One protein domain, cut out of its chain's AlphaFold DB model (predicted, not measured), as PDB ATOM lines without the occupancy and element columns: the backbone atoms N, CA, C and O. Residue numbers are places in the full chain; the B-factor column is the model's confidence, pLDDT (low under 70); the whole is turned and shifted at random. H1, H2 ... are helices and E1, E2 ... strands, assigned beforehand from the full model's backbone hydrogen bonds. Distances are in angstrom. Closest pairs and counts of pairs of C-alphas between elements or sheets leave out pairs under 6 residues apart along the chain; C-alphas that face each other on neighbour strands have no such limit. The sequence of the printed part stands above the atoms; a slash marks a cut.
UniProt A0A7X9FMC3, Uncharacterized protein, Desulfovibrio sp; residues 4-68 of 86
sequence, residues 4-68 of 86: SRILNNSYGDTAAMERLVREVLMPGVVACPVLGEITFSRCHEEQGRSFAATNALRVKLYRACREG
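AT A GLANCE: This is residues 4 to 68 of the 86 residues of an uncharacterized protein of Desulfovibrio sp (UniProt A0A7X9FMC3). A loose, drawn-out model in which H2 is in the middle, with a small hairpin of E1 and E2 at its first end and H3 set crosswise near its other end; H1 makes an open V with H2 on the side away from H3. Before H1 a bare tail leads off, of which residues 7 to 13 stick out, and this tail with H1 makes much of the length. The printed part has 65 residues with three named helices and two named strands, in the order H1, E1, E2, H2, H3, the sheet being E1 - E2, antiparallel. The class is mostly helix. The whole is loose, with a radius of gyration of the C-alphas of 14.9 A and spans of 46 by 22 by 19 A.

IN THESE COORDINATES: The printed part begins at Ser 4, and no named element comes before H1, residues 14 to 25, which starts at C-alpha 14 (294.006, 264.211, 168.023) and is 16.0 A long from first to last C-alpha. E1 follows, residues 29 to 32, 9.3 A, and then E2, residues 36 to 39, 10.0 A. H2, residues 40 to 48, is 12.5 A long and begins at C-alpha 40 (295.061, 246.889, 174.025). H3, residues 56 to 67, is 16.2 A long and ends at C-alpha 67 (278.516, 244.046, 166.389).

HOW THE PARTS SIT: H1 and H2 are close but not clearly touching; their closest C-alphas, those of Glu 23 and Ser 41, are 5.8 A apart. They run opposite ways at a steep tilt of 48 degrees. E1 and E2 form a hairpin, antiparallel at 140 degrees, with N 30 and O 38 at 2.8 A and N 36 and O 32 at 2.9 A, both within hydrogen-bond range. The closest C-alphas of E1 and H2, those of Val 29 and Phe 40, are 5.8 A apart. H3 touches H2 with its residues 61 to 65 alone, the closest C-alphas being those of Gln 47 and Cys 65 at 6.5 A. Their lines are about perpendicular, at 85 degrees. H3 is apart from H1, E1 and E2, and H1 is apart from E2. In H1 and H2 every O i to N i+4 pair is within hydrogen-bond range, and in H3 7 of 8 are.

THE WHOLE: The C-alphas farthest apart are those of Asn 8 and Ala 56, at 46.4 A. Residues 7 to 13 stand free. The printed part has no cut and no long link: H1 to E1, E1 to E2 and E2 to H2 are tight, and H2 to H3 is short, with 7 residues. The mean pLDDT of the printed part is 71.3; residues 4 to 28 and residue 68 are under 70.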
ATOM      1  N   SER A   4     306.746 269.931 167.932       54.03
ATOM      2  CA  SER A   4     306.405 271.318 167.577       54.03
ATOM      3  C   SER A   4     305.280 271.431 166.541       54.03
ATOM      4  O   SER A   4     304.608 272.454 166.481       54.03
ATOM      5  N   ARG A   5     305.043 270.385 165.733       50.56
ATOM      6  CA  ARG A   5     303.934 270.361 164.762       50.56
ATOM      7  C   ARG A   5     302.594 269.963 165.389       50.56
ATOM      8  O   ARG A   5     301.558 270.223 164.787       50.56
ATOM      9  N   ILE A   6     302.619 269.391 166.595       50.81
ATOM     10  CA  ILE A   6     301.432 268.964 167.351       50.81
ATOM     11  C   ILE A   6     300.730 270.175 167.986       50.81
ATOM     12  O   ILE A   6     299.508 270.246 167.981       50.81
ATOM     13  N   LEU A   7     301.490 271.172 168.456       54.97
ATOM     14  CA  LEU A   7     300.943 272.380 169.093       54.97
ATOM     15  C   LEU A   7     300.239 273.339 168.120       54.97
ATOM     16  O   LEU A   7     299.460 274.179 168.551       54.97
ATOM     17  N   ASN A   8     300.492 273.211 166.815       50.66
ATOM     18  CA  ASN A   8     299.992 274.144 165.801       50.66
ATOM     19  C   ASN A   8     298.650 273.727 165.168       50.66
ATOM     20  O   ASN A   8     298.304 274.229 164.103       50.66
ATOM     21  N   ASN A   9     297.914 272.794 165.793       51.09
ATOM     22  CA  ASN A   9     296.561 272.360 165.400       51.09
ATOM     23  C   ASN A   9     296.398 272.013 163.898       51.09
ATOM     24  O   ASN A   9     295.340 272.212 163.310       51.09
ATOM     25  N   SER A  10     297.474 271.536 163.259       52.84
ATOM     26  CA  SER A  10     297.552 271.366 161.799       52.84
ATOM     27  C   SER A  10     297.440 269.908 161.335       52.84
ATOM     28  O   SER A  10     297.387 269.668 160.130       52.84
ATOM     29  N   TYR A  11     297.406 268.932 162.246       49.56
ATOM     30  CA  TYR A  11     297.181 267.528 161.901       49.56
ATOM     31  C   TYR A  11     295.846 267.084 162.487       49.56
ATOM     32  O   TYR A  11     295.659 267.099 163.701       49.56
ATOM     33  N   GLY A  12     294.919 266.746 161.592       53.66
ATOM     34  CA  GLY A  12     293.603 266.237 161.935       53.66
ATOM     35  C   GLY A  12     293.666 265.017 162.856       53.66
ATOM     36  O   GLY A  12     294.597 264.216 162.802       53.66
ATOM     37  N   ASP A  13     292.628 264.929 163.682       61.06
ATOM     38  CA  ASP A  13     292.295 263.850 164.613       61.06
ATOM     39  C   ASP A  13     293.328 263.546 165.715       61.06
ATOM     40  O   ASP A  13     294.012 262.520 165.746       61.06
ATOM     41  N   THR A  14     293.353 264.424 166.719       57.75
ATOM     42  CA  THR A  14     294.006 264.211 168.023       57.75
ATOM     43  C   THR A  14     293.616 262.882 168.690       57.75
ATOM     44  O   THR A  14     294.411 262.326 169.449       57.75
ATOM     45  N   ALA A  15     292.452 262.314 168.351       60.97
ATOM     46  CA  ALA A  15     291.984 261.016 168.835       60.97
ATOM     47  C   ALA A  15     292.844 259.831 168.358       60.97
ATOM     48  O   ALA A  15     293.013 258.856 169.093       60.97
ATOM     49  N   ALA A  16     293.414 259.892 167.150       60.78
ATOM     50  CA  ALA A  16     294.300 258.838 166.647       60.78
ATOM     51  C   ALA A  16     295.633 258.820 167.412       60.78
ATOM     52  O   ALA A  16     296.160 257.758 167.738       60.78
ATOM     53  N   MET A  17     296.142 260.002 167.764       62.22
ATOM     54  CA  MET A  17     297.379 260.144 168.531       62.22
ATOM     55  C   MET A  17     297.188 259.803 170.009       62.22
ATOM     56  O   MET A  17     298.045 259.129 170.575       62.22
ATOM     57  N   GLU A  18     296.068 260.186 170.632       63.72
ATOM     58  CA  GLU A  18     295.777 259.769 172.009       63.72
ATOM     59  C   GLU A  18     295.702 258.239 172.120       63.72
ATOM     60  O   GLU A  18     296.204 257.668 173.085       63.72
ATOM     61  N   ARG A  19     295.157 257.554 171.105       62.66
ATOM     62  CA  ARG A  19     295.129 256.084 171.043       62.66
ATOM     63  C   ARG A  19     296.519 255.474 170.926       62.66
ATOM     64  O   ARG A  19     296.814 254.565 171.689       62.66
ATOM     65  N   LEU A  20     297.386 256.007 170.064       63.81
ATOM     66  CA  LEU A  20     298.776 255.546 169.944       63.81
ATOM     67  C   LEU A  20     299.574 255.778 171.233       63.81
ATOM     68  O   LEU A  20     300.324 254.910 171.674       63.81
ATOM     69  N   VAL A  21     299.397 256.935 171.872       64.81
ATOM     70  CA  VAL A  21     300.044 257.233 173.156       64.81
ATOM     71  C   VAL A  21     299.501 256.319 174.252       64.81
ATOM     72  O   VAL A  21     300.281 255.799 175.042       64.81
ATOM     73  N   ARG A  22     298.190 256.056 174.283       62.12
ATOM     74  CA  ARG A  22     297.584 255.098 175.215       62.12
ATOM     75  C   ARG A  22     298.080 253.675 174.952       62.12
ATOM     76  O   ARG A  22     298.384 252.975 175.901       62.12
ATOM     77  N   GLU A  23     298.241 253.279 173.696       56.75
ATOM     78  CA  GLU A  23     298.783 251.977 173.294       56.75
ATOM     79  C   GLU A  23     300.237 251.765 173.724       56.75
ATOM     80  O   GLU A  23     300.585 250.680 174.187       56.75
ATOM     81  N   VAL A  24     301.085 252.786 173.578       62.06
ATOM     82  CA  VAL A  24     302.527 252.690 173.859       62.06
ATOM     83  C   VAL A  24     302.847 252.947 175.334       62.06
ATOM     84  O   VAL A  24     303.763 252.333 175.876       62.06
ATOM     85  N   LEU A  25     302.110 253.849 175.990       54.19
ATOM     86  CA  LEU A  25     302.413 254.324 177.344       54.19
ATOM     87  C   LEU A  25     301.515 253.700 178.427       54.19
ATOM     88  O   LEU A  25     301.919 253.661 179.587       54.19
ATOM     89  N   MET A  26     300.323 253.194 178.079       58.62
ATOM     90  CA  MET A  26     299.432 252.475 179.002       58.62
ATOM     91  C   MET A  26     299.245 251.022 178.539       58.62
ATOM     92  O   MET A  26     298.299 250.732 177.803       58.62
ATOM     93  N   PRO A  27     300.092 250.075 178.983       58.66
ATOM     94  CA  PRO A  27     299.875 248.648 178.762       58.66
ATOM     95  C   PRO A  27     298.658 248.164 179.572       58.66
ATOM     96  O   PRO A  27     298.780 247.524 180.610       58.66
ATOM     97  N   GLY A  28     297.461 248.521 179.114       66.81
ATOM     98  CA  GLY A  28     296.192 248.062 179.652       66.81
ATOM     99  C   GLY A  28     295.792 246.743 179.005       66.81
ATOM    100  O   GLY A  28     295.825 246.595 177.778       66.81
ATOM    101  N   VAL A  29     295.394 245.779 179.830       76.12
ATOM    102  CA  VAL A  29     294.645 244.609 179.370       76.12
ATOM    103  C   VAL A  29     293.175 244.992 179.217       76.12
ATOM    104  O   VAL A  29     292.630 245.763 180.005       76.12
ATOM    105  N   VAL A  30     292.539 244.488 178.168       79.12
ATOM    106  CA  VAL A  30     291.123 244.680 177.871       79.12
ATOM    107  C   VAL A  30     290.442 243.325 177.778       79.12
ATOM    108  O   VAL A  30     290.986 242.374 177.214       79.12
ATOM    109  N   ALA A  31     289.229 243.236 178.315       79.56
ATOM    110  CA  ALA A  31     288.416 242.034 178.223       79.56
ATOM    111  C   ALA A  31     287.733 241.968 176.847       79.56
ATOM    112  O   ALA A  31     286.803 242.720 176.552       79.56
ATOM    113  N   CYS A  32     288.204 241.070 175.985       79.50
ATOM    114  CA  CYS A  32     287.581 240.741 174.712       79.50
ATOM    115  C   CYS A  32     286.553 239.612 174.904       79.50
ATOM    116  O   CYS A  32     286.904 238.558 175.432       79.50
ATOM    117  N   PRO A  33     285.316 239.749 174.394       78.38
ATOM    118  CA  PRO A  33     284.292 238.708 174.526       78.38
ATOM    119  C   PRO A  33     284.622 237.399 173.784       78.38
ATOM    120  O   PRO A  33     283.977 236.386 174.028       78.38
ATOM    121  N   VAL A  34     285.608 237.400 172.872       80.62
ATOM    122  CA  VAL A  34     286.002 236.220 172.076       80.62
ATOM    123  C   VAL A  34     287.344 235.630 172.515       80.62
ATOM    124  O   VAL A  34     287.481 234.411 172.549       80.62
ATOM    125  N   LEU A  35     288.338 236.472 172.823       82.19
ATOM    126  CA  LEU A  35     289.691 236.032 173.206       82.19
ATOM    127  C   LEU A  35     289.943 236.048 174.721       82.19
ATOM    128  O   LEU A  35     290.987 235.567 175.146       82.19
ATOM    129  N   GLY A  36     289.027 236.592 175.524       82.50
ATOM    130  CA  GLY A  36     289.271 236.845 176.942       82.50
ATOM    131  C   GLY A  36     290.146 238.080 177.149       82.50
ATOM    132  O   GLY A  36     290.034 239.059 176.413       82.50
ATOM    133  N   GLU A  37     291.012 238.063 178.156       85.38
ATOM    134  CA  GLU A  37     291.910 239.184 178.439       85.38
ATOM    135  C   GLU A  37     293.028 239.273 177.397       85.38
ATOM    136  O   GLU A  37     293.848 238.367 177.245       85.38
ATOM    137  N   ILE A  38     293.063 240.384 176.665       85.81
ATOM    138  CA  ILE A  38     294.090 240.672 175.662       85.81
ATOM    139  C   ILE A  38     294.677 242.057 175.901       85.81
ATOM    140  O   ILE A  38     294.024 242.940 176.440       85.81
ATOM    141  N   THR A  39     295.904 242.293 175.459       82.75
ATOM    142  CA  THR A  39     296.498 243.635 175.485       82.75
ATOM    143  C   THR A  39     295.766 244.581 174.531       82.75
ATOM    144  O   THR A  39     295.328 244.158 173.456       82.75
ATOM    145  N   PHE A  40     295.694 245.870 174.871       77.56
ATOM    146  CA  PHE A  40     295.061 246.889 174.025       77.56
ATOM    147  C   PHE A  40     295.635 246.923 172.593       77.56
ATOM    148  O   PHE A  40     294.876 246.945 171.626       77.56
ATOM    149  N   SER A  41     296.958 246.803 172.443       78.06
ATOM    150  CA  SER A  41     297.647 246.692 171.146       78.06
ATOM    151  C   SER A  41     297.124 245.529 170.298       78.06
ATOM    152  O   SER A  41     296.776 245.705 169.130       78.06
ATOM    153  N   ARG A  42     296.966 244.346 170.902       82.25
ATOM    154  CA  ARG A  42     296.385 243.180 170.222       82.25
ATOM    155  C   ARG A  42     294.928 243.404 169.826       82.25
ATOM    156  O   ARG A  42     294.527 242.999 168.739       82.25
ATOM    157  N   CYS A  43     294.135 244.053 170.680       81.81
ATOM    158  CA  CYS A  43     292.760 244.423 170.349       81.81
ATOM    159  C   CYS A  43     292.716 245.299 169.086       81.81
ATOM    160  O   CYS A  43     291.926 245.031 168.180       81.81
ATOM    161  N   HIS A  44     293.602 246.293 168.990       77.81
ATOM    162  CA  HIS A  44     293.694 247.184 167.837       77.81
ATOM    163  C   HIS A  44     294.162 246.464 166.562       77.81
ATOM    164  O   HIS A  44     293.533 246.606 165.511       77.81
ATOM    165  N   GLU A  45     295.197 245.622 166.647       83.38
ATOM    166  CA  GLU A  45     295.648 244.797 165.517       83.38
ATOM    167  C   GLU A  45     294.511 243.945 164.944       83.38
ATOM    168  O   GLU A  45     294.318 243.881 163.728       83.38
ATOM    169  N   GLU A  46     293.734 243.295 165.812       83.62
ATOM    170  CA  GLU A  46     292.613 242.467 165.374       83.62
ATOM    171  C   GLU A  46     291.458 243.294 164.793       83.62
ATOM    172  O   GLU A  46     290.807 242.849 163.846       83.62
ATOM    173  N   GLN A  47     291.230 244.518 165.282       79.00
ATOM    174  CA  GLN A  47     290.290 245.454 164.661       79.00
ATOM    175  C   GLN A  47     290.772 245.899 163.267       79.00
ATOM    176  O   GLN A  47     289.961 246.001 162.344       79.00
ATOM    177  N   GLY A  48     292.072 246.141 163.077       76.94
ATOM    178  CA  GLY A  48     292.662 246.575 161.804       76.94
ATOM    179  C   GLY A  48     292.698 245.497 160.716       76.94
ATOM    180  O   GLY A  48     292.693 245.822 159.529       76.94
ATOM    181  N   ARG A  49     292.688 244.215 161.095       80.44
ATOM    182  CA  ARG A  49     292.763 243.094 160.148       80.44
ATOM    183  C   ARG A  49     291.550 243.012 159.216       80.44
ATOM    184  O   ARG A  49     290.401 243.220 159.610       80.44
ATOM    185  N   SER A  50     291.822 242.651 157.962       75.81
ATOM    186  CA  SER A  50     290.803 242.347 156.959       75.81
ATOM    187  C   SER A  50     290.079 241.035 157.272       75.81
ATOM    188  O   SER A  50     290.590 240.153 157.976       75.81
ATOM    189  N   PHE A  51     288.860 240.909 156.745       76.56
ATOM    190  CA  PHE A  51     288.093 239.676 156.846       76.56
ATOM    191  C   PHE A  51     288.832 238.540 156.134       76.56
ATOM    192  O   PHE A  51     289.153 238.641 154.954       76.56
ATOM    193  N   ALA A  52     289.076 237.449 156.855       76.06
ATOM    194  CA  ALA A  52     289.626 236.224 156.296       76.06
ATOM    195  C   ALA A  52     288.857 235.037 156.880       76.06
ATOM    196  O   ALA A  52     288.917 234.791 158.088       76.06
ATOM    197  N   ALA A  53     288.157 234.296 156.021       76.75
ATOM    198  CA  ALA A  53     287.368 233.121 156.391       76.75
ATOM    199  C   ALA A  53     288.218 231.843 156.550       76.75
ATOM    200  O   ALA A  53     287.723 230.736 156.382       76.75
ATOM    201  N   THR A  54     289.504 231.979 156.883       83.12
ATOM    202  CA  THR A  54     290.421 230.842 157.066       83.12
ATOM    203  C   THR A  54     290.178 230.078 158.367       83.12
ATOM    204  O   THR A  54     290.585 228.929 158.492       83.12
ATOM    205  N   ASN A  55     289.531 230.701 159.357       80.44
ATOM    206  CA  ASN A  55     289.221 230.079 160.641       80.44
ATOM    207  C   ASN A  55     287.901 230.639 161.193       80.44
ATOM    208  O   ASN A  55     287.714 231.858 161.250       80.44
ATOM    209  N   ALA A  56     287.009 229.760 161.658       82.00
ATOM    210  CA  ALA A  56     285.743 230.137 162.287       82.00
ATOM    211  C   ALA A  56     285.929 231.105 163.473       82.00
ATOM    212  O   ALA A  56     285.116 232.008 163.667       82.00
ATOM    213  N   LEU A  57     287.025 230.978 164.229       82.44
ATOM    214  CA  LEU A  57     287.370 231.884 165.324       82.44
ATOM    215  C   LEU A  57     287.691 233.297 164.817       82.44
ATOM    216  O   LEU A  57     287.231 234.270 165.407       82.44
ATOM    217  N   ARG A  58     288.394 233.428 163.682       81.50
ATOM    218  CA  ARG A  58     288.670 234.737 163.057       81.50
ATOM    219  C   ARG A  58     287.394 235.405 162.557       81.50
ATOM    220  O   ARG A  58     287.234 236.610 162.727       81.50
ATOM    221  N   VAL A  59     286.476 234.626 161.984       81.75
ATOM    222  CA  VAL A  59     285.164 235.122 161.545       81.75
ATOM    223  C   VAL A  59     284.349 235.626 162.737       81.75
ATOM    224  O   VAL A  59     283.827 236.738 162.683       81.75
ATOM    225  N   LYS A  60     284.277 234.848 163.828       81.56
ATOM    226  CA  LYS A  60     283.596 235.252 165.070       81.56
ATOM    227  C   LYS A  60     284.202 236.522 165.661       81.56
ATOM    228  O   LYS A  60     283.467 237.427 166.035       81.56
ATOM    229  N   LEU A  61     285.529 236.616 165.689       82.88
ATOM    230  CA  LEU A  61     286.233 237.771 166.231       82.88
ATOM    231  C   LEU A  61     285.998 239.043 165.411       82.88
ATOM    232  O   LEU A  61     285.679 240.091 165.966       82.88
ATOM    233  N   TYR A  62     286.090 238.940 164.084       82.00
ATOM    234  CA  TYR A  62     285.826 240.058 163.181       82.00
ATOM    235  C   TYR A  62     284.391 240.589 163.316       82.00
ATOM    236  O   TYR A  62     284.182 241.803 163.277       82.00
ATOM    237  N   ARG A  63     283.410 239.692 163.497       78.75
ATOM    238  CA  ARG A  63     282.003 240.058 163.726       78.75
ATOM    239  C   ARG A  63     281.795 240.695 165.095       78.75
ATOM    240  O   ARG A  63     281.274 241.800 165.151       78.75
ATOM    241  N   ALA A  64     282.308 240.088 166.165       80.88
ATOM    242  CA  ALA A  64     282.190 240.627 167.521       80.88
ATOM    243  C   ALA A  64     282.758 242.057 167.642       80.88
ATOM    244  O   ALA A  64     282.159 242.919 168.283       80.88
ATOM    245  N   CYS A  65     283.873 242.348 166.961       79.62
ATOM    246  CA  CYS A  65     284.444 243.697 166.900       79.62
ATOM    247  C   CYS A  65     283.561 244.727 166.165       79.62
ATOM    248  O   CYS A  65     283.778 245.923 166.344       79.62
ATOM    249  N   ARG A  66     282.608 244.300 165.325       76.44
ATOM    250  CA  ARG A  66     281.711 245.165 164.529       76.44
ATOM    251  C   ARG A  66     280.263 245.190 165.034       76.44
ATOM    252  O   ARG A  66     279.530 246.102 164.663       76.44
ATOM    253  N   GLU A  67     279.877 244.217 165.860       70.56
ATOM    254  CA  GLU A  67     278.516 244.046 166.389       70.56
ATOM    255  C   GLU A  67     278.268 244.757 167.729       70.56
ATOM    256  O   GLU A  67     277.113 245.009 168.056       70.56
ATOM    257  N   GLY A  68     279.298 245.113 168.510       66.06
ATOM    258  CA  GLY A  68     279.044 245.754 169.814       66.06
ATOM    259  C   GLY A  68     280.171 245.737 170.836       66.06
ATOM    260  O   GLY A  68     279.894 245.754 172.032       66.06
TER     261      GLY A  68